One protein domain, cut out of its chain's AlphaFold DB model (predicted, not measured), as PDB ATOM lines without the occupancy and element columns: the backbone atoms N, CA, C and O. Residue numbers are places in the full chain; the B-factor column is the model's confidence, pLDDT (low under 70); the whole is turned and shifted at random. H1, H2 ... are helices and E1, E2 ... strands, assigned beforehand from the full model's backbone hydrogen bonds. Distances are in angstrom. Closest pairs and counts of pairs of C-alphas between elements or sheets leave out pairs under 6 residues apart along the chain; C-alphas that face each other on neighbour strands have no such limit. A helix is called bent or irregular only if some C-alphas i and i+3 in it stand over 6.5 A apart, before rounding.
ATOM      1  N   SER A 265      39.056  20.871  50.911       90.88
ATOM      2  CA  SER A 265      40.011  21.411  51.880       90.88
ATOM      3  C   SER A 265      41.269  21.942  51.195       90.88
ATOM      4  O   SER A 265      41.792  21.342  50.262       90.88
ATOM      5  N   GLY A 266      41.772  23.088  51.667       90.62
ATOM      6  CA  GLY A 266      42.948  23.734  51.086       90.62
ATOM      7  C   GLY A 266      42.753  24.094  49.611       90.62
ATOM      8  O   GLY A 266      41.782  24.755  49.249       90.62
ATOM      9  N   THR A 267      43.702  23.678  48.776       91.62
ATOM     10  CA  THR A 267      43.704  23.895  47.322       91.62
ATOM     11  C   THR A 267      43.336  22.633  46.541       91.62
ATOM     12  O   THR A 267      43.569  22.581  45.335       91.62
ATOM     13  N   ASP A 268      42.825  21.597  47.208       92.19
ATOM     14  CA  ASP A 268      42.545  20.317  46.563       92.19
ATOM     15  C   ASP A 268      41.423  20.442  45.524       92.19
ATOM     16  O   ASP A 268      40.330  20.921  45.810       92.19
ATOM     17  N   GLY A 269      41.705  20.050  44.286       91.88
ATOM     18  CA  GLY A 269      40.801  20.249  43.155       91.88
ATOM     19  C   GLY A 269      40.786  21.668  42.574       91.88
ATOM     20  O   GLY A 269      40.056  21.892  41.606       91.88
ATOM     21  N   TRP A 270      41.588  22.615  43.088       95.75
ATOM     22  CA  TRP A 270      41.741  23.922  42.445       95.75
ATOM     23  C   TRP A 270      42.428  23.794  41.078       95.75
ATOM     24  O   TRP A 270      43.400  23.055  40.926       95.75
ATOM     25  N   LYS A 271      41.950  24.549  40.085       93.88
ATOM     26  CA  LYS A 271      42.529  24.639  38.743       93.88
ATOM     27  C   LYS A 271      42.686  26.104  38.354       93.88
ATOM     28  O   LYS A 271      41.735  26.875  38.433       93.88
ATOM     29  N   ASP A 272      43.858  26.487  37.860       91.56
ATOM     30  CA  ASP A 272      44.119  27.880  37.463       91.56
ATOM     31  C   ASP A 272      43.290  28.336  36.253       91.56
ATOM     32  O   ASP A 272      43.119  29.528  36.015       91.56
ATOM     33  N   ASN A 273      42.740  27.382  35.503       91.31
ATOM     34  CA  ASN A 273      41.886  27.615  34.347       91.31
ATOM     35  C   ASN A 273      40.397  27.400  34.651       91.31
ATOM     36  O   ASN A 273      39.647  27.015  33.749       91.31
ATOM     37  N   PHE A 274      39.954  27.621  35.897       90.50
ATOM     38  CA  PHE A 274      38.522  27.591  36.174       90.50
ATOM     39  C   PHE A 274      37.778  28.557  35.250       90.50
ATOM     40  O   PHE A 274      38.185  29.716  35.106       90.50
ATOM     41  N   PRO A 275      36.685  28.097  34.633       90.50
ATOM     42  CA  PRO A 275      35.908  28.936  33.748       90.50
ATOM     43  C   PRO A 275      35.399  30.189  34.460       90.50
ATOM     44  O   PRO A 275      34.825  30.122  35.549       90.50
ATOM     45  N   GLN A 276      35.648  31.339  33.842       93.50
ATOM     46  CA  GLN A 276      35.267  32.631  34.392       93.50
ATOM     47  C   GLN A 276      33.799  32.914  34.055       93.50
ATOM     48  O   GLN A 276      33.376  32.619  32.936       93.50
ATOM     49  N   PRO A 277      33.011  33.462  34.997       94.69
ATOM     50  CA  PRO A 277      31.648  33.880  34.699       94.69
ATOM     51  C   PRO A 277      31.668  35.067  33.736       94.69
ATOM     52  O   PRO A 277      32.604  35.870  33.750       94.69
ATOM     53  N   GLU A 278      30.611  35.228  32.947       96.25
ATOM     54  CA  GLU A 278      30.421  36.451  32.172       96.25
ATOM     55  C   GLU A 278      30.180  37.632  33.125       96.25
ATOM     56  O   GLU A 278      29.249  37.613  33.934       96.25
ATOM     57  N   ILE A 279      31.047  38.645  33.080       95.56
ATOM     58  CA  ILE A 279      31.003  39.776  34.014       95.56
ATOM     59  C   ILE A 279      30.271  40.947  33.375       95.56
ATOM     60  O   ILE A 279      30.747  41.540  32.409       95.56
ATOM     61  N   PHE A 280      29.168  41.350  33.997       96.25
ATOM     62  CA  PHE A 280      28.422  42.547  33.635       96.25
ATOM     63  C   PHE A 280      28.643  43.637  34.674       96.25
ATOM     64  O   PHE A 280      28.331  43.487  35.857       96.25
ATOM     65  N   ILE A 281      29.164  44.774  34.228       94.81
ATOM     66  CA  ILE A 281      29.337  45.939  35.087       94.81
ATOM     67  C   ILE A 281      28.019  46.712  35.102       94.81
ATOM     68  O   ILE A 281      27.605  47.283  34.094       94.81
ATOM     69  N   LYS A 282      27.354  46.746  36.259       92.00
ATOM     70  CA  LYS A 282      26.208  47.627  36.477       92.00
ATOM     71  C   LYS A 282      26.729  49.056  36.530       92.00
ATOM     72  O   LYS A 282      27.329  49.481  37.522       92.00
ATOM     73  N   HIS A 283      26.510  49.798  35.450       86.06
ATOM     74  CA  HIS A 283      26.655  51.242  35.490       86.06
ATOM     75  C   HIS A 283      25.598  51.789  36.451       86.06
ATOM     76  O   HIS A 283      24.441  51.365  36.360       86.06
ATOM     77  N   PRO A 284      25.968  52.676  37.393       79.44
ATOM     78  CA  PRO A 284      24.971  53.356  38.198       79.44
ATOM     79  C   PRO A 284      24.030  54.038  37.214       79.44
ATOM     80  O   PRO A 284      24.460  54.909  36.454       79.44
ATOM     81  N   PRO A 337      27.419  26.466  35.484       83.31
ATOM     82  CA  PRO A 337      27.730  27.575  36.402       83.31
ATOM     83  C   PRO A 337      28.325  28.837  35.743       83.31
ATOM     84  O   PRO A 337      28.281  29.933  36.306       83.31
ATOM     85  N   GLN A 338      28.910  28.661  34.557       84.50
ATOM     86  CA  GLN A 338      29.503  29.690  33.703       84.50
ATOM     87  C   GLN A 338      28.480  30.555  32.968       84.50
ATOM     88  O   GLN A 338      28.776  31.704  32.663       84.50
ATOM     89  N   GLU A 339      27.302  30.005  32.683       91.69
ATOM     90  CA  GLU A 339      26.248  30.646  31.888       91.69
ATOM     91  C   GLU A 339      25.438  31.644  32.720       91.69
ATOM     92  O   GLU A 339      24.769  32.519  32.180       91.69
ATOM     93  N   VAL A 340      25.517  31.550  34.048       94.56
ATOM     94  CA  VAL A 340      24.910  32.536  34.941       94.56
ATOM     95  C   VAL A 340      25.793  33.793  34.931       94.56
ATOM     96  O   VAL A 340      26.963  33.710  35.301       94.56
ATOM     97  N   PRO A 341      25.303  34.983  34.565       96.19
ATOM     98  CA  PRO A 341      26.127  36.188  34.592       96.19
ATOM     99  C   PRO A 341      26.501  36.594  36.026       96.19
ATOM    100  O   PRO A 341      25.802  36.278  36.993       96.19
ATOM    101  N   LEU A 342      27.619  37.300  36.178       96.69
ATOM    102  CA  LEU A 342      28.051  37.937  37.419       96.69
ATOM    103  C   LEU A 342      27.909  39.454  37.280       96.69
ATOM    104  O   LEU A 342      28.659  40.087  36.536       96.69
ATOM    105  N   TYR A 343      26.991  40.053  38.037       96.25
ATOM    106  CA  TYR A 343      26.844  41.506  38.064       96.25
ATOM    107  C   TYR A 343      27.718  42.134  39.147       96.25
ATOM    108  O   TYR A 343      27.573  41.834  40.333       96.25
ATOM    109  N   LEU A 344      28.588  43.060  38.745       95.94
ATOM    110  CA  LEU A 344      29.461  43.818  39.641       95.94
ATOM    111  C   LEU A 344      29.141  45.310  39.579       95.94
ATOM    112  O   LEU A 344      28.737  45.833  38.542       95.94
ATOM    113  N   GLU A 345      29.353  46.013  40.688       94.12
ATOM    114  CA  GLU A 345      29.298  47.475  40.699       94.12
ATOM    115  C   GLU A 345      30.445  48.066  39.873       94.12
ATOM    116  O   GLU A 345      31.591  47.612  39.956       94.12
ATOM    117  N   CYS A 346      30.151  49.118  39.105       94.12
ATOM    118  CA  CYS A 346      31.182  49.873  38.404       94.12
ATOM    119  C   CYS A 346      32.146  50.533  39.396       94.12
ATOM    120  O   CYS A 346      31.739  51.268  40.297       94.12
ATOM    121  N   LEU A 347      33.448  50.318  39.196       93.81
ATOM    122  CA  LEU A 347      34.472  51.103  39.875       93.81
ATOM    123  C   LEU A 347      34.458  52.541  39.341       93.81
ATOM    124  O   LEU A 347      34.269  52.763  38.147       93.81
ATOM    125  N   LEU A 348      34.724  53.517  40.214       91.94
ATOM    126  CA  LEU A 348      34.829  54.937  39.837       91.94
ATOM    127  C   LEU A 348      35.981  55.212  38.856       91.94
ATOM    128  O   LEU A 348      35.983  56.222  38.157       91.94
ATOM    129  N   ARG A 349      36.992  54.340  38.850       93.50
ATOM    130  CA  ARG A 349      38.202  54.424  38.031       93.50
ATOM    131  C   ARG A 349      38.579  53.024  37.552       93.50
ATOM    132  O   ARG A 349      38.298  52.042  38.238       93.50
ATOM    133  N   ALA A 350      39.241  52.930  36.400       92.25
ATOM    134  CA  ALA A 350      39.774  51.659  35.921       92.25
ATOM    135  C   ALA A 350      40.804  51.111  36.921       92.25
ATOM    136  O   ALA A 350      41.715  51.827  37.348       92.25
ATOM    137  N   ALA A 351      40.654  49.846  37.317       91.56
ATOM    138  CA  ALA A 351      41.654  49.192  38.143       91.56
ATOM    139  C   ALA A 351      42.923  48.935  37.303       91.56
ATOM    140  O   ALA A 351      42.813  48.527  36.148       91.56
ATOM    141  N   PRO A 352      44.128  49.139  37.859       89.69
ATOM    142  CA  PRO A 352      45.384  49.008  37.115       89.69
ATOM    143  C   PRO A 352      45.761  47.560  36.778       89.69
ATOM    144  O   PRO A 352      46.713  47.339  36.040       89.69
ATOM    145  N   MET A 353      45.061  46.573  37.342       88.75
ATOM    146  CA  MET A 353      45.304  45.155  37.086       88.75
ATOM    147  C   MET A 353      43.994  44.463  36.712       88.75
ATOM    148  O   MET A 353      42.904  44.916  37.070       88.75
ATOM    149  N   THR A 354      44.085  43.355  35.989       92.19
ATOM    150  CA  THR A 354      42.954  42.443  35.813       92.19
ATOM    151  C   THR A 354      42.824  41.565  37.057       92.19
ATOM    152  O   THR A 354      43.804  41.276  37.748       92.19
ATOM    153  N   CYS A 355      41.597  41.173  37.402       93.69
ATOM    154  CA  CYS A 355      41.388  40.228  38.491       93.69
ATOM    155  C   CYS A 355      41.750  38.821  37.999       93.69
ATOM    156  O   CYS A 355      41.098  38.298  37.098       93.69
ATOM    157  N   THR A 356      42.777  38.220  38.599       95.06
ATOM    158  CA  THR A 356      43.087  36.793  38.451       95.06
ATOM    159  C   THR A 356      42.664  36.091  39.741       95.06
ATOM    160  O   THR A 356      43.312  36.310  40.774       95.06
ATOM    161  N   PRO A 357      41.582  35.291  39.725       95.81
ATOM    162  CA  PRO A 357      41.168  34.500  40.876       95.81
ATOM    163  C   PRO A 357      42.317  33.630  41.389       95.81
ATOM    164  O   PRO A 357      43.091  33.074  40.615       95.81
ATOM    165  N   ARG A 358      42.432  33.530  42.710       95.50
ATOM    166  CA  ARG A 358      43.410  32.682  43.404       95.50
ATOM    167  C   ARG A 358      42.656  31.723  44.312       95.50
ATOM    168  O   ARG A 358      41.545  32.075  44.713       95.50
ATOM    169  N   PRO A 359      43.234  30.573  44.687       95.75
ATOM    170  CA  PRO A 359      42.598  29.709  45.668       95.75
ATOM    171  C   PRO A 359      42.359  30.456  46.995       95.75
ATOM    172  O   PRO A 359      43.056  31.436  47.298       95.75
ATOM    173  N   PRO A 360      41.372  30.021  47.795       95.88
ATOM    174  CA  PRO A 360      41.078  30.605  49.090       95.88
ATOM    175  C   PRO A 360      42.279  30.475  50.029       95.88
ATOM    176  O   PRO A 360      43.085  29.552  49.885       95.88
ATOM    177  N   PRO A 361      42.413  31.375  51.021       95.56
ATOM    178  CA  PRO A 361      43.438  31.240  52.046       95.56
ATOM    179  C   PRO A 361      43.361  29.865  52.720       95.56
ATOM    180  O   PRO A 361      42.278  29.432  53.114       95.56
ATOM    181  N   ALA A 362      44.509  29.211  52.913       92.00
ATOM    182  CA  ALA A 362      44.578  27.871  53.505       92.00
ATOM    183  C   ALA A 362      43.931  27.786  54.906       92.00
ATOM    184  O   ALA A 362      43.419  26.738  55.280       92.00
ATOM    185  N   GLY A 363      43.912  28.896  55.653       93.75
ATOM    186  CA  GLY A 363      43.295  29.007  56.979       93.75
ATOM    187  C   GLY A 363      41.842  29.501  56.989       93.75
ATOM    188  O   GLY A 363      41.394  30.010  58.013       93.75
ATOM    189  N   MET A 364      41.113  29.446  55.868       95.75
ATOM    190  CA  MET A 364      39.705  29.853  55.846       95.75
ATOM    191  C   MET A 364      38.857  28.932  56.735       95.75
ATOM    192  O   MET A 364      38.814  27.722  56.502       95.75
ATOM    193  N   SER A 365      38.160  29.508  57.723       96.50
ATOM    194  CA  SER A 365      37.332  28.730  58.650       96.50
ATOM    195  C   SER A 365      36.154  28.048  57.935       96.50
ATOM    196  O   SER A 365      35.653  28.585  56.938       96.50
ATOM    197  N   PRO A 366      35.671  26.904  58.450       96.19
ATOM    198  CA  PRO A 366      34.438  26.261  57.994       96.19
ATOM    199  C   PRO A 366      33.255  27.223  57.817       96.19
ATOM    200  O   PRO A 366      32.619  27.256  56.766       96.19
ATOM    201  N   GLU A 367      33.023  28.098  58.793       95.44
ATOM    202  CA  GLU A 367      31.924  29.068  58.788       95.44
ATOM    203  C   GLU A 367      32.116  30.146  57.716       95.44
ATOM    204  O   GLU A 367      31.144  30.690  57.195       95.44
ATOM    205  N   ALA A 368      33.359  30.506  57.385       95.50
ATOM    206  CA  ALA A 368      33.640  31.422  56.282       95.50
ATOM    207  C   ALA A 368      33.384  30.756  54.921       95.50
ATOM    208  O   ALA A 368      32.842  31.412  54.028       95.50
ATOM    209  N   LYS A 369      33.701  29.461  54.776       96.19
ATOM    210  CA  LYS A 369      33.371  28.685  53.571       96.19
ATOM    211  C   LYS A 369      31.860  28.552  53.390       96.19
ATOM    212  O   LYS A 369      31.354  28.904  52.329       96.19
ATOM    213  N   LEU A 370      31.139  28.145  54.437       96.31
ATOM    214  CA  LEU A 370      29.677  28.049  54.413       96.31
ATOM    215  C   LEU A 370      29.018  29.387  54.087       96.31
ATOM    216  O   LEU A 370      28.159  29.438  53.214       96.31
ATOM    217  N   ARG A 371      29.442  30.483  54.732       96.00
ATOM    218  CA  ARG A 371      28.912  31.823  54.426       96.00
ATOM    219  C   ARG A 371      29.188  32.232  52.985       96.00
ATOM    220  O   ARG A 371      28.326  32.833  52.357       96.00
ATOM    221  N   CYS A 372      30.367  31.909  52.452       96.56
ATOM    222  CA  CYS A 372      30.683  32.138  51.046       96.56
ATOM    223  C   CYS A 372      29.743  31.337  50.132       96.56
ATOM    224  O   CYS A 372      29.169  31.916  49.219       96.56
ATOM    225  N   LEU A 373      29.523  30.049  50.406       97.31
ATOM    226  CA  LEU A 373      28.611  29.202  49.632       97.31
ATOM    227  C   LEU A 373      27.161  29.724  49.679       97.31
ATOM    228  O   LEU A 373      26.550  29.956  48.636       97.31
ATOM    229  N   ALA A 374      26.646  29.980  50.883       96.81
ATOM    230  CA  ALA A 374      25.303  30.501  51.141       96.81
ATOM    231  C   ALA A 374      25.045  31.837  50.425       96.81
ATOM    232  O   ALA A 374      24.008  32.029  49.793       96.81
ATOM    233  N   ARG A 375      26.034  32.737  50.430       96.38
ATOM    234  CA  ARG A 375      25.943  34.055  49.787       96.38
ATOM    235  C   ARG A 375      25.640  33.993  48.287       96.38
ATOM    236  O   ARG A 375      25.127  34.965  47.739       96.38
ATOM    237  N   TRP A 376      25.970  32.891  47.624       97.38
ATOM    238  CA  TRP A 376      25.757  32.704  46.187       97.38
ATOM    239  C   TRP A 376      24.688  31.665  45.860       97.38
ATOM    240  O   TRP A 376      24.507  31.336  44.691       97.38
ATOM    241  N   THR A 377      24.001  31.141  46.874       96.75
ATOM    242  CA  THR A 377      23.011  30.078  46.713       96.75
ATOM    243  C   THR A 377      21.612  30.619  46.991       96.75
ATOM    244  O   THR A 377      21.384  31.311  47.983       96.75
ATOM    245  N   THR A 378      20.670  30.281  46.118       96.25
ATOM    246  CA  THR A 378      19.222  30.428  46.326       96.25
ATOM    247  C   THR A 378      18.542  29.092  46.102       96.25
ATOM    248  O   THR A 378      19.017  28.302  45.288       96.25
ATOM    249  N   PHE A 379      17.430  28.839  46.785       96.56
ATOM    250  CA  PHE A 379      16.669  27.602  46.618       96.56
ATOM    251  C   PHE A 379      15.402  27.854  45.813       96.56
ATOM    252  O   PHE A 379      14.737  28.874  45.995       96.56
ATOM    253  N   ASP A 380      15.083  26.923  44.922       95.88
ATOM    254  CA  ASP A 380      13.781  26.884  44.270       95.88
ATOM    255  C   ASP A 380      12.684  26.579  45.302       95.88
ATOM    256  O   ASP A 380      12.816  25.650  46.096       95.88
ATOM    257  N   SER A 381      11.592  27.343  45.304       94.94
ATOM    258  CA  SER A 381      10.514  27.177  46.290       94.94
ATOM    259  C   SER A 381       9.646  25.932  46.065       94.94
ATOM    260  O   SER A 381       8.830  25.604  46.921       94.94
ATOM    261  N   GLY A 382       9.743  25.281  44.901       96.00
ATOM    262  CA  GLY A 382       8.976  24.080  44.566       96.00
ATOM    263  C   GLY A 382       9.754  22.778  44.751       96.00
ATOM    264  O   GLY A 382       9.142  21.755  45.044       96.00
ATOM    265  N   THR A 383      11.075  22.806  44.561       96.38
ATOM    266  CA  THR A 383      11.935  21.612  44.642       96.38
ATOM    267  C   THR A 383      13.028  21.695  45.704       96.38
ATOM    268  O   THR A 383      13.703  20.700  45.963       96.38
ATOM    269  N   GLY A 384      13.281  22.880  46.263       96.62
ATOM    270  CA  GLY A 384      14.412  23.141  47.150       96.62
ATOM    271  C   GLY A 384      15.769  23.122  46.448       96.62
ATOM    272  O   GLY A 384      16.797  23.318  47.097       96.62
ATOM    273  N   ALA A 385      15.808  22.892  45.130       96.50
ATOM    274  CA  ALA A 385      17.057  22.735  44.404       96.50
ATOM    275  C   ALA A 385      17.903  24.020  44.498       96.50
ATOM    276  O   ALA A 385      17.398  25.117  44.223       96.50
ATOM    277  N   PRO A 386      19.186  23.911  44.881       97.12
ATOM    278  CA  PRO A 386      20.067  25.058  44.953       97.12
ATOM    279  C   PRO A 386      20.424  25.558  43.551       97.12
ATOM    280  O   PRO A 386      20.635  24.793  42.613       97.12
ATOM    281  N   SER A 387      20.512  26.875  43.426       96.38
ATOM    282  CA  SER A 387      20.832  27.587  42.195       96.38
ATOM    283  C   SER A 387      21.780  28.747  42.479       96.38
ATOM    284  O   SER A 387      21.859  29.261  43.597       96.38
ATOM    285  N   LEU A 388      22.543  29.136  41.456       96.69
ATOM    286  CA  LEU A 388      23.575  30.159  41.570       96.69
ATOM    287  C   LEU A 388      22.970  31.541  41.329       96.69
ATOM    288  O   LEU A 388      22.339  31.769  40.298       96.69
ATOM    289  N   THR A 389      23.222  32.486  42.229       96.31
ATOM    290  CA  THR A 389      22.747  33.861  42.056       96.31
ATOM    291  C   THR A 389      23.654  34.688  41.140       96.31
ATOM    292  O   THR A 389      24.867  34.479  41.026       96.31
ATOM    293  N   THR A 390      23.063  35.691  40.488       96.81
ATOM    294  CA  THR A 390      23.794  36.634  39.623       96.81
ATOM    295  C   THR A 390      24.433  37.792  40.400       96.81
ATOM    296  O   THR A 390      25.367  38.439  39.920       96.81
ATOM    297  N   VAL A 391      23.943  38.049  41.615       95.56
ATOM    298  CA  VAL A 391      24.421  39.050  42.577       95.56
ATOM    299  C   VAL A 391      24.594  38.332  43.916       95.56
ATOM    300  O   VAL A 391      23.744  37.506  44.256       95.56
ATOM    301  N   PRO A 392      25.654  38.618  44.690       96.25
ATOM    302  CA  PRO A 392      25.784  38.024  46.009       96.25
ATOM    303  C   PRO A 392      24.625  38.472  46.906       96.25
ATOM    304  O   PRO A 392      24.328  39.667  46.967       96.25
ATOM    305  N   ASN A 393      24.037  37.537  47.647       94.75
ATOM    306  CA  ASN A 393      23.072  37.845  48.696       94.75
ATOM    307  C   ASN A 393      23.701  38.787  49.734       94.75
ATOM    308  O   ASN A 393      24.934  38.826  49.911       94.75
ATOM    309  N   ASP A 394      22.858  39.574  50.404       89.81
ATOM    310  CA  ASP A 394      23.323  40.398  51.512       89.81
ATOM    311  C   ASP A 394      23.913  39.480  52.590       89.81
ATOM    312  O   ASP A 394      23.375  38.425  52.910       89.81
ATOM    313  N   SER A 395      25.040  39.902  53.152       82.31
ATOM    314  CA  SER A 395      25.663  39.274  54.313       82.31
ATOM    315  C   SER A 395      24.737  39.142  55.527       82.31
ATOM    316  O   SER A 395      25.051  38.363  56.423       82.31
ATOM    317  N   THR A 396      23.643  39.909  55.572       83.50
ATOM    318  CA  THR A 396      22.631  39.854  56.635       83.50
ATOM    319  C   THR A 396      21.573  38.773  56.410       83.50
ATOM    320  O   THR A 396      20.973  38.310  57.378       83.50
ATOM    321  N   THR A 397      21.361  38.336  55.165       84.44
ATOM    322  CA  THR A 397      20.407  37.275  54.835       84.44
ATOM    323  C   THR A 397      21.081  35.927  55.065       84.44
ATOM    324  O   THR A 397      21.811  35.429  54.208       84.44
ATOM    325  N   GLU A 398      20.883  35.340  56.245       85.00
ATOM    326  CA  GLU A 398      21.357  33.984  56.511       85.00
ATOM    327  C   GLU A 398      20.493  32.986  55.734       85.00
ATOM    328  O   GLU A 398      19.311  32.805  56.017       85.00
ATOM    329  N   THR A 399      21.078  32.365  54.712       87.81
ATOM    330  CA  THR A 399      20.459  31.260  53.979       87.81
ATOM    331  C   THR A 399      20.186  30.106  54.942       87.81
ATOM    332  O   THR A 399      21.131  29.582  55.534       87.81
ATOM    333  N   SER A 400      18.922  29.697  55.081       95.12
ATOM    334  CA  SER A 400      18.559  28.498  55.841       95.12
ATOM    335  C   SER A 400      18.614  27.278  54.930       95.12
ATOM    336  O   SER A 400      17.822  27.148  53.999       95.12
ATOM    337  N   TRP A 401      19.546  26.365  55.197       97.19
ATOM    338  CA  TRP A 401      19.629  25.093  54.474       97.19
ATOM    339  C   TRP A 401      18.426  24.193  54.772       97.19
ATOM    340  O   TRP A 401      18.010  23.417  53.916       97.19
ATOM    341  N   VAL A 402      17.823  24.337  55.955       97.56
ATOM    342  CA  VAL A 402      16.581  23.645  56.329       97.56
ATOM    343  C   VAL A 402      15.411  24.046  55.443       97.56
ATOM    344  O   VAL A 402      14.584  23.204  55.107       97.56
ATOM    345  N   GLU A 403      15.347  25.308  55.017       95.81
ATOM    346  CA  GLU A 403      14.314  25.766  54.087       95.81
ATOM    347  C   GLU A 403      14.383  25.008  52.749       95.81
ATOM    348  O   GLU A 403      13.352  24.599  52.220       95.81
ATOM    349  N   ALA A 404      15.590  24.714  52.253       96.75
ATOM    350  CA  ALA A 404      15.770  23.898  51.053       96.75
ATOM    351  C   ALA A 404      15.176  22.493  51.222       96.75
ATOM    352  O   ALA A 404      14.479  22.004  50.334       96.75
ATOM    353  N   VAL A 405      15.413  21.854  52.372       97.38
ATOM    354  CA  VAL A 405      14.862  20.525  52.679       97.38
ATOM    355  C   VAL A 405      13.338  20.575  52.804       97.38
ATOM    356  O   VAL A 405      12.660  19.698  52.274       97.38
ATOM    357  N   HIS A 406      12.778  21.626  53.417       95.81
ATOM    358  CA  HIS A 406      11.322  21.836  53.466       95.81
ATOM    359  C   HIS A 406      10.700  21.979  52.073       95.81
ATOM    360  O   HIS A 406       9.583  21.511  51.863       95.81
ATOM    361  N   TYR A 407      11.420  22.568  51.116       97.00
ATOM    362  CA  TYR A 407      10.996  22.638  49.713       97.00
ATOM    363  C   TYR A 407      11.297  21.367  48.900       97.00
ATOM    364  O   TYR A 407      10.927  21.301  47.732       97.00
ATOM    365  N   GLY A 408      11.914  20.341  49.496       97.31
ATOM    366  CA  GLY A 408      12.107  19.026  48.875       97.31
ATOM    367  C   GLY A 408      13.542  18.681  48.480       97.31
ATOM    368  O   GLY A 408      13.762  17.621  47.887       97.31
ATOM    369  N   ALA A 409      14.532  19.514  48.816       97.50
ATOM    370  CA  ALA A 409      15.931  19.174  48.582       97.50
ATOM    371  C   ALA A 409      16.355  17.973  49.435       97.50
ATOM    372  O   ALA A 409      16.052  17.898  50.625       97.50
ATOM    373  N   THR A 410      17.115  17.054  48.843       97.69
ATOM    374  CA  THR A 410      17.726  15.944  49.581       97.69
ATOM    375  C   THR A 410      19.129  16.308  50.067       97.69
ATOM    376  O   THR A 410      19.798  17.172  49.490       97.69
ATOM    377  N   ASP A 411      19.613  15.595  51.088       98.31
ATOM    378  CA  ASP A 411      20.994  15.706  51.577       98.31
ATOM    379  C   ASP A 411      22.020  15.579  50.432       98.31
ATOM    380  O   ASP A 411      22.938  16.393  50.321       98.31
ATOM    381  N   ASP A 412      21.821  14.614  49.525       98.06
ATOM    382  CA  ASP A 412      22.694  14.372  48.369       98.06
ATOM    383  C   ASP A 412      22.732  15.549  47.391       98.06
ATOM    384  O   ASP A 412      23.799  15.877  46.866       98.06
ATOM    385  N   VAL A 413      21.593  16.210  47.158       97.44
ATOM    386  CA  VAL A 413      21.527  17.408  46.310       97.44
ATOM    387  C   VAL A 413      22.358  18.534  46.926       97.44
ATOM    388  O   VAL A 413      23.156  19.157  46.225       97.44
ATOM    389  N   LEU A 414      22.238  18.765  48.238       97.94
ATOM    390  CA  LEU A 414      22.982  19.820  48.934       97.94
ATOM    391  C   LEU A 414      24.488  19.523  49.008       97.94
ATOM    392  O   LEU A 414      25.313  20.412  48.783       97.94
ATOM    393  N   VAL A 415      24.863  18.270  49.276       98.19
ATOM    394  CA  VAL A 415      26.262  17.809  49.289       98.19
ATOM    395  C   VAL A 415      26.897  17.923  47.905       98.19
ATOM    396  O   VAL A 415      28.030  18.394  47.785       98.19
ATOM    397  N   THR A 416      26.183  17.498  46.862       97.44
ATOM    398  CA  THR A 416      26.660  17.572  45.474       97.44
ATOM    399  C   THR A 416      26.822  19.024  45.042       97.44
ATOM    400  O   THR A 416      27.875  19.392  44.529       97.44
ATOM    401  N   TRP A 417      25.844  19.881  45.358       97.44
ATOM    402  CA  TRP A 417      25.947  21.324  45.146       97.44
ATOM    403  C   TRP A 417      27.205  21.910  45.789       97.44
ATOM    404  O   TRP A 417      27.985  22.588  45.123       97.44
ATOM    405  N   ALA A 418      27.447  21.618  47.068       97.62
ATOM    406  CA  ALA A 418      28.607  22.133  47.785       97.62
ATOM    407  C   ALA A 418      29.940  21.688  47.156       97.62
ATOM    408  O   ALA A 418      30.851  22.506  47.023       97.62
ATOM    409  N   LYS A 419      30.042  20.421  46.735       96.88
ATOM    410  CA  LYS A 419      31.228  19.865  46.061       96.88
ATOM    411  C   LYS A 419      31.479  20.520  44.708       96.88
ATOM    412  O   LYS A 419      32.586  20.996  44.450       96.88
ATOM    413  N   ASP A 420      30.451  20.565  43.871       95.88
ATOM    414  CA  ASP A 420      30.581  20.957  42.469       95.88
ATOM    415  C   ASP A 420      30.671  22.479  42.305       95.88
ATOM    416  O   ASP A 420      31.363  22.983  41.415       95.88
ATOM    417  N   MET A 421      30.013  23.232  43.192       96.94
ATOM    418  CA  MET A 421      29.884  24.684  43.066       96.94
ATOM    419  C   MET A 421      30.875  25.483  43.892       96.94
ATOM    420  O   MET A 421      31.009  26.683  43.643       96.94
ATOM    421  N   TRP A 422      31.605  24.862  44.824       97.44
ATOM    422  CA  TRP A 422      32.555  25.582  45.673       97.44
ATOM    423  C   TRP A 422      33.547  26.424  44.861       97.44
ATOM    424  O   TRP A 422      33.703  27.622  45.114       97.44
ATOM    425  N   TRP A 423      34.179  25.831  43.846       97.00
ATOM    426  CA  TRP A 423      35.172  26.534  43.037       97.00
ATOM    427  C   TRP A 423      34.582  27.625  42.132       97.00
ATOM    428  O   TRP A 423      35.080  28.754  42.194       97.00
ATOM    429  N   PRO A 424      33.506  27.371  41.357       96.56
ATOM    430  CA  PRO A 424      32.789  28.430  40.643       96.56
ATOM    431  C   PRO A 424      32.364  29.603  41.541       96.56
ATOM    432  O   PRO A 424      32.544  30.768  41.176       96.56
ATOM    433  N   ILE A 425      31.842  29.312  42.737       97.31
ATOM    434  CA  ILE A 425      31.425  30.326  43.712       97.31
ATOM    435  C   ILE A 425      32.629  31.114  44.233       97.31
ATOM    436  O   ILE A 425      32.585  32.343  44.296       97.31
ATOM    437  N   TRP A 426      33.738  30.444  44.549       97.56
ATOM    438  CA  TRP A 426      34.949  31.115  45.014       97.56
ATOM    439  C   TRP A 426      35.544  32.061  43.961       97.56
ATOM    440  O   TRP A 426      35.992  33.168  44.286       97.56
ATOM    441  N   VAL A 427      35.508  31.667  42.685       97.19
ATOM    442  CA  VAL A 427      35.908  32.530  41.567       97.19
ATOM    443  C   VAL A 427      35.058  33.805  41.548       97.19
ATOM    444  O   VAL A 427      35.615  34.904  41.545       97.19
ATOM    445  N   ARG A 428      33.725  33.693  41.643       97.25
ATOM    446  CA  ARG A 428      32.821  34.859  41.739       97.25
ATOM    447  C   ARG A 428      33.126  35.730  42.950       97.25
ATOM    448  O   ARG A 428      33.243  36.952  42.829       97.25
ATOM    449  N   GLN A 429      33.308  35.109  44.114       97.31
ATOM    450  CA  GLN A 429      33.625  35.820  45.345       97.31
ATOM    451  C   GLN A 429      34.957  36.575  45.235       97.31
ATOM    452  O   GLN A 429      35.081  37.680  45.764       97.31
ATOM    453  N   SER A 430      35.935  36.028  44.507       97.06
ATOM    454  CA  SER A 430      37.221  36.682  44.248       97.06
ATOM    455  C   SER A 430      37.054  37.976  43.446       97.06
ATOM    456  O   SER A 430      37.651  38.989  43.816       97.06
ATOM    457  N   TYR A 431      36.190  37.995  42.424       97.31
ATOM    458  CA  TYR A 431      35.860  39.222  41.685       97.31
ATOM    459  C   TYR A 431      35.137  40.255  42.557       97.31
ATOM    460  O   TYR A 431      35.492  41.433  42.535       97.31
ATOM    461  N   VAL A 432      34.169  39.832  43.378       96.56
ATOM    462  CA  VAL A 432      33.482  40.742  44.315       96.56
ATOM    463  C   VAL A 432      34.463  41.336  45.328       96.56
ATOM    464  O   VAL A 432      34.457  42.544  45.566       96.56
ATOM    465  N   ASN A 433      35.355  40.516  45.887       96.44
ATOM    466  CA  ASN A 433      36.403  40.974  46.801       96.44
ATOM    467  C   ASN A 433      37.368  41.943  46.109       96.44
ATOM    468  O   ASN A 433      37.760  42.948  46.704       96.44
ATOM    469  N   TYR A 434      37.721  41.667  44.853       97.00
ATOM    470  CA  TYR A 434      38.574  42.519  44.035       97.00
ATOM    471  C   TYR A 434      37.965  43.909  43.828       97.00
ATOM    472  O   TYR A 434      38.610  44.917  44.127       97.00
ATOM    473  N   VAL A 435      36.707  43.966  43.383       96.19
ATOM    474  CA  VAL A 435      35.971  45.225  43.196       96.19
ATOM    475  C   VAL A 435      35.830  45.965  44.525       96.19
ATOM    476  O   VAL A 435      36.168  47.145  44.612       96.19
ATOM    477  N   GLY A 436      35.425  45.276  45.596       95.69
ATOM    478  CA  GLY A 436      35.279  45.880  46.921       95.69
ATOM    479  C   GLY A 436      36.586  46.460  47.477       95.69
ATOM    480  O   GLY A 436      36.593  47.555  48.039       95.69
ATOM    481  N   MET A 437      37.710  45.766  47.287       97.25
ATOM    482  CA  MET A 437      39.039  46.250  47.673       97.25
ATOM    483  C   MET A 437      39.419  47.531  46.917       97.25
ATOM    484  O   MET A 437      39.850  48.501  47.545       97.25
ATOM    485  N   TRP A 438      39.263  47.554  45.590       97.38
ATOM    486  CA  TRP A 438      39.607  48.729  44.784       97.38
ATOM    487  C   TRP A 438      38.693  49.914  45.055       97.38
ATOM    488  O   TRP A 438      39.189  51.032  45.157       97.38
ATOM    489  N   LYS A 439      37.397  49.673  45.271       96.06
ATOM    490  CA  LYS A 439      36.443  50.705  45.691       96.06
ATOM    491  C   LYS A 439      36.924  51.413  46.962       96.06
ATOM    492  O   LYS A 439      37.144  52.621  46.939       96.06
ATOM    493  N   ARG A 440      37.240  50.653  48.020       96.94
ATOM    494  CA  ARG A 440      37.785  51.204  49.279       96.94
ATOM    495  C   ARG A 440      39.111  51.940  49.078       96.94
ATOM    496  O   ARG A 440      39.370  52.955  49.725       96.94
ATOM    497  N   LYS A 441      39.984  51.428  48.205       96.75
ATOM    498  CA  LYS A 441      41.272  52.068  47.906       96.75
ATOM    499  C   LYS A 441      41.075  53.413  47.208       96.75
ATOM    500  O   LYS A 441      41.695  54.391  47.620       96.75
ATOM    501  N   PHE A 442      40.186  53.479  46.220       96.44
ATOM    502  CA  PHE A 442      39.856  54.719  45.529       96.44
ATOM    503  C   PHE A 442      39.221  55.741  46.468       96.44
ATOM    504  O   PHE A 442      39.698  56.870  46.527       96.44
ATOM    505  N   GLU A 443      38.260  55.331  47.293       96.31
ATOM    506  CA  GLU A 443      37.662  56.195  48.317       96.31
ATOM    507  C   GLU A 443      38.718  56.772  49.274       96.31
ATOM    508  O   GLU A 443      38.694  57.962  49.597       96.31
ATOM    509  N   LYS A 444      39.692  55.957  49.703       97.25
ATOM    510  CA  LYS A 444      40.797  56.407  50.563       97.25
ATOM    511  C   LYS A 444      41.718  57.401  49.855       97.25
ATOM    512  O   LYS A 444      42.152  58.374  50.473       97.25
ATOM    513  N   GLU A 445      42.030  57.171  48.582       96.81
ATOM    514  CA  GLU A 445      42.815  58.098  47.763       96.81
ATOM    515  C   GLU A 445      42.081  59.426  47.555       96.81
ATOM    516  O   GLU A 445      42.686  60.481  47.728       96.81
ATOM    517  N   ASP A 446      40.783  59.386  47.256       96.19
ATOM    518  CA  ASP A 446      39.964  60.579  47.042       96.19
ATOM    519  C   ASP A 446      39.806  61.371  48.344       96.19
ATOM    520  O   ASP A 446      39.941  62.595  48.351       96.19
ATOM    521  N   LYS A 447      39.641  60.682  49.481       97.44
ATOM    522  CA  LYS A 447      39.669  61.306  50.810       97.44
ATOM    523  C   LYS A 447      41.024  61.957  51.106       97.44
ATOM    524  O   LYS A 447      41.060  63.064  51.636       97.44
ATOM    525  N   LYS A 448      42.138  61.309  50.745       98.00
ATOM    526  CA  LYS A 448      43.492  61.862  50.925       98.00
ATOM    527  C   LYS A 448      43.723  63.094  50.046       98.00
ATOM    528  O   LYS A 448      44.275  64.072  50.539       98.00
ATOM    529  N   LYS A 449      43.282  63.070  48.783       97.38
ATOM    530  CA  LYS A 449      43.371  64.216  47.863       97.38
ATOM    531  C   LYS A 449      42.565  65.407  48.372       97.38
ATOM    532  O   LYS A 449      43.126  66.486  48.506       97.38
ATOM    533  N   LYS A 450      41.305  65.191  48.772       97.44
ATOM    534  CA  LYS A 450      40.462  66.240  49.375       97.44
ATOM    535  C   LYS A 450      41.104  66.850  50.623       97.44
ATOM    536  O   LYS A 450      41.115  68.065  50.770       97.44
ATOM    537  N   ALA A 451      41.695  66.024  51.490       97.81
ATOM    538  CA  ALA A 451      42.403  66.510  52.675       97.81
ATOM    539  C   ALA A 451      43.661  67.332  52.327       97.81
ATOM    540  O   ALA A 451      43.946  68.323  52.991       97.81
ATOM    541  N   GLN A 452      44.409  66.954  51.284       97.69
ATOM    542  CA  GLN A 452      45.567  67.720  50.806       97.69
ATOM    543  C   GLN A 452      45.160  69.053  50.168       97.69
ATOM    544  O   GLN A 452      45.791  70.069  50.442       97.69
ATOM    545  N   GLU A 453      44.102  69.065  49.356       97.50
ATOM    546  CA  GLU A 453      43.547  70.289  48.766       97.50
ATOM    547  C   GLU A 453      43.024  71.242  49.839       97.50
ATOM    548  O   GLU A 453      43.285  72.439  49.774       97.50
ATOM    549  N   GLN A 454      42.336  70.714  50.854       97.56
ATOM    550  CA  GLN A 454      41.879  71.508  51.989       97.56
ATOM    551  C   GLN A 454      43.060  72.102  52.763       97.56
ATOM    552  O   GLN A 454      43.076  73.303  53.009       97.56
ATOM    553  N   LYS A 455      44.087  71.299  53.071       98.06
ATOM    554  CA  LYS A 455      45.297  71.790  53.742       98.06
ATOM    555  C   LYS A 455      45.995  72.889  52.931       98.06
ATOM    556  O   LYS A 455      46.404  73.893  53.499       98.06
ATOM    557  N   LYS A 456      46.088  72.725  51.607       97.94
ATOM    558  CA  LYS A 456      46.653  73.739  50.707       97.94
ATOM    559  C   LYS A 456      45.833  75.036  50.730       97.94
ATOM    560  O   LYS A 456      46.420  76.104  50.826       97.94
ATOM    561  N   ARG A 457      44.497  74.949  50.709       97.19
ATOM    562  CA  ARG A 457      43.610  76.121  50.831       97.19
ATOM    563  C   ARG A 457      43.774  76.834  52.174       97.19
ATOM    564  O   ARG A 457      43.818  78.055  52.206       97.19
ATOM    565  N   GLU A 458      43.904  76.086  53.269       97.56
ATOM    566  CA  GLU A 458      44.155  76.651  54.603       97.56
ATOM    567  C   GLU A 458      45.537  77.326  54.700       97.56
ATOM    568  O   GLU A 458      45.679  78.349  55.369       97.56
ATOM    569  N   GLU A 459      46.565  76.778  54.043       97.00
ATOM    570  CA  GLU A 459      47.897  77.396  53.941       97.00
ATOM    571  C   GLU A 459      47.870  78.676  53.089       97.00
ATOM    572  O   GLU A 459      48.418  79.694  53.513       97.00
ATOM    573  N   GLU A 460      47.182  78.663  51.942       96.56
ATOM    574  CA  GLU A 460      46.976  79.845  51.090       96.56
ATOM    575  C   GLU A 460      46.196  80.951  51.829       96.56
ATOM    576  O   GLU A 460      46.566  82.124  51.759       96.56
ATOM    577  N   GLU A 461      45.171  80.593  52.613       96.06
ATOM    578  CA  GLU A 461      44.410  81.546  53.433       96.06
ATOM    579  C   GLU A 461      45.262  82.149  54.566       96.06
ATOM    580  O   GLU A 461      45.164  83.344  54.857       96.06
ATOM    581  N   LYS A 462      46.136  81.353  55.199       95.56
ATOM    582  CA  LYS A 462      47.085  81.846  56.215       95.56
ATOM    583  C   LYS A 462      48.116  82.804  55.623       95.56
ATOM    584  O   LYS A 462      48.427  83.815  56.256       95.56
ATOM    585  N   LEU A 463      48.628  82.503  54.428       94.31
ATOM    586  CA  LEU A 463      49.582  83.366  53.732       94.31
ATOM    587  C   LEU A 463      48.936  84.722  53.406       94.31
ATOM    588  O   LEU A 463      49.464  85.760  53.793       94.31
ATOM    589  N   SER A 464      47.716  84.702  52.855       91.75
ATOM    590  CA  SER A 464      46.946  85.916  52.553       91.75
ATOM    591  C   SER A 464      46.644  86.775  53.792       91.75
ATOM    592  O   SER A 464      46.705  88.001  53.712       91.75
ATOM    593  N   LYS A 465      46.362  86.166  54.956       90.00
ATOM    594  CA  LYS A 465      46.178  86.912  56.218       90.00
ATOM    595  C   LYS A 465      47.477  87.521  56.747       90.00
ATOM    596  O   LYS A 465      47.432  88.592  57.343       90.00
ATOM    597  N   THR A 466      48.618  86.863  56.540       87.31
ATOM    598  CA  THR A 466      49.923  87.372  56.997       87.31
ATOM    599  C   THR A 466      50.342  88.602  56.188       87.31
ATOM    600  O   THR A 466      50.762  89.598  56.775       87.31
ATOM    601  N   ASP A 467      50.125  88.585  54.870       80.69
ATOM    602  CA  ASP A 467      50.425  89.726  53.994       80.69
ATOM    603  C   ASP A 467      49.581  90.971  54.337       80.69
ATOM    604  O   ASP A 467      50.068  92.100  54.258       80.69
TER     605      ASP A 467
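Overview. This is residues 265 to 284 and 337 to 467 of the 482 residues of an uncharacterized protein of Pyrenophora tritici-repentis (strain Pt-1C-BFP) (UniProt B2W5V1). One very long bent helix, H3, runs through the body of this domain and out of it as a tail: its short first arm H3a and the first part of its long arm H3b lie in a body of 127 residues, spanning 46 by 34 by 26 A, and residues 444 to 467 stick out alone. In the body, a strip of two strands, E1 and E2, runs beside residues 428 to 439 of H3b with E2 the nearer, H1 packs crosswise on H3b's residues 425 to 429, and the small hairpin of E3 and E4 makes a triangle with H2, which is near E3, and H3a, which is near E4. The 151 printed residues hold, in order, E1, E2, H1, E3, E4, H2 and H3; E1 and E2 are parallel, E3 and E4 antiparallel, and the class is mostly helix. The whole is loose, with a radius of gyration of the C-alphas of 21.6 A and spans of 81 by 32 by 30 A.

Arrangement. E1, residues 279 to 282, and E2, residues 342 to 345, are parallel neighbours at 37 degrees, with N 280 and O 342 2.9 A apart, within hydrogen-bond range. H3, residues 411 to 467, was assigned as one helix by its hydrogen bonds but is bent: C-alphas 420 and 423 are 7.2 A apart, and its arms H3a, residues 411 to 420, and H3b, residues 423 to 467, stand at a steep tilt of 58 degrees. The closest C-alphas of E2 and H3b, Leu 344 and Val 432, are 6.9 A apart. H1, residues 366 to 375, touches H3b with residues 425 to 429 of H3b alone, about perpendicular at 88 degrees; the closest C-alphas, Leu 373 and Ile 425, are 6.7 A apart. E3, residues 377 to 379, and E4, residues 386 to 388, form a hairpin, with N 387 and O 378 2.8 A apart, within hydrogen-bond range. The closest C-alphas of E4 and H3a, Pro 386 and Trp 417, are 7.0 A apart. The closest C-alphas of E3 and H2, residues 401 to 406, are those of Phe 379 and Ala 404, 5.8 A apart. In H1, H2, H3a and H3b every O i to N i+4 pair is within hydrogen-bond range.

Along the chain. E1 begins at C-alpha 279 (31.003, 39.776, 34.014). H1 and H3a are each 14.2 A long. H3b runs 65.9 A from C-alpha 423 (35.172, 26.534, 43.037) to C-alpha 467 (50.425, 89.726, 53.994).

Size, cuts and confidence. The C-alphas farthest apart, Thr 410 and Asp 467, are 80.8 A apart. Residues 285 to 336 are not printed, and C-alphas 284 and 337 are 26.0 A apart across the cut. The links E2 to H1 and E4 to H2 are long. The mean pLDDT of the printed part is 94.8, and no printed residue is under 70.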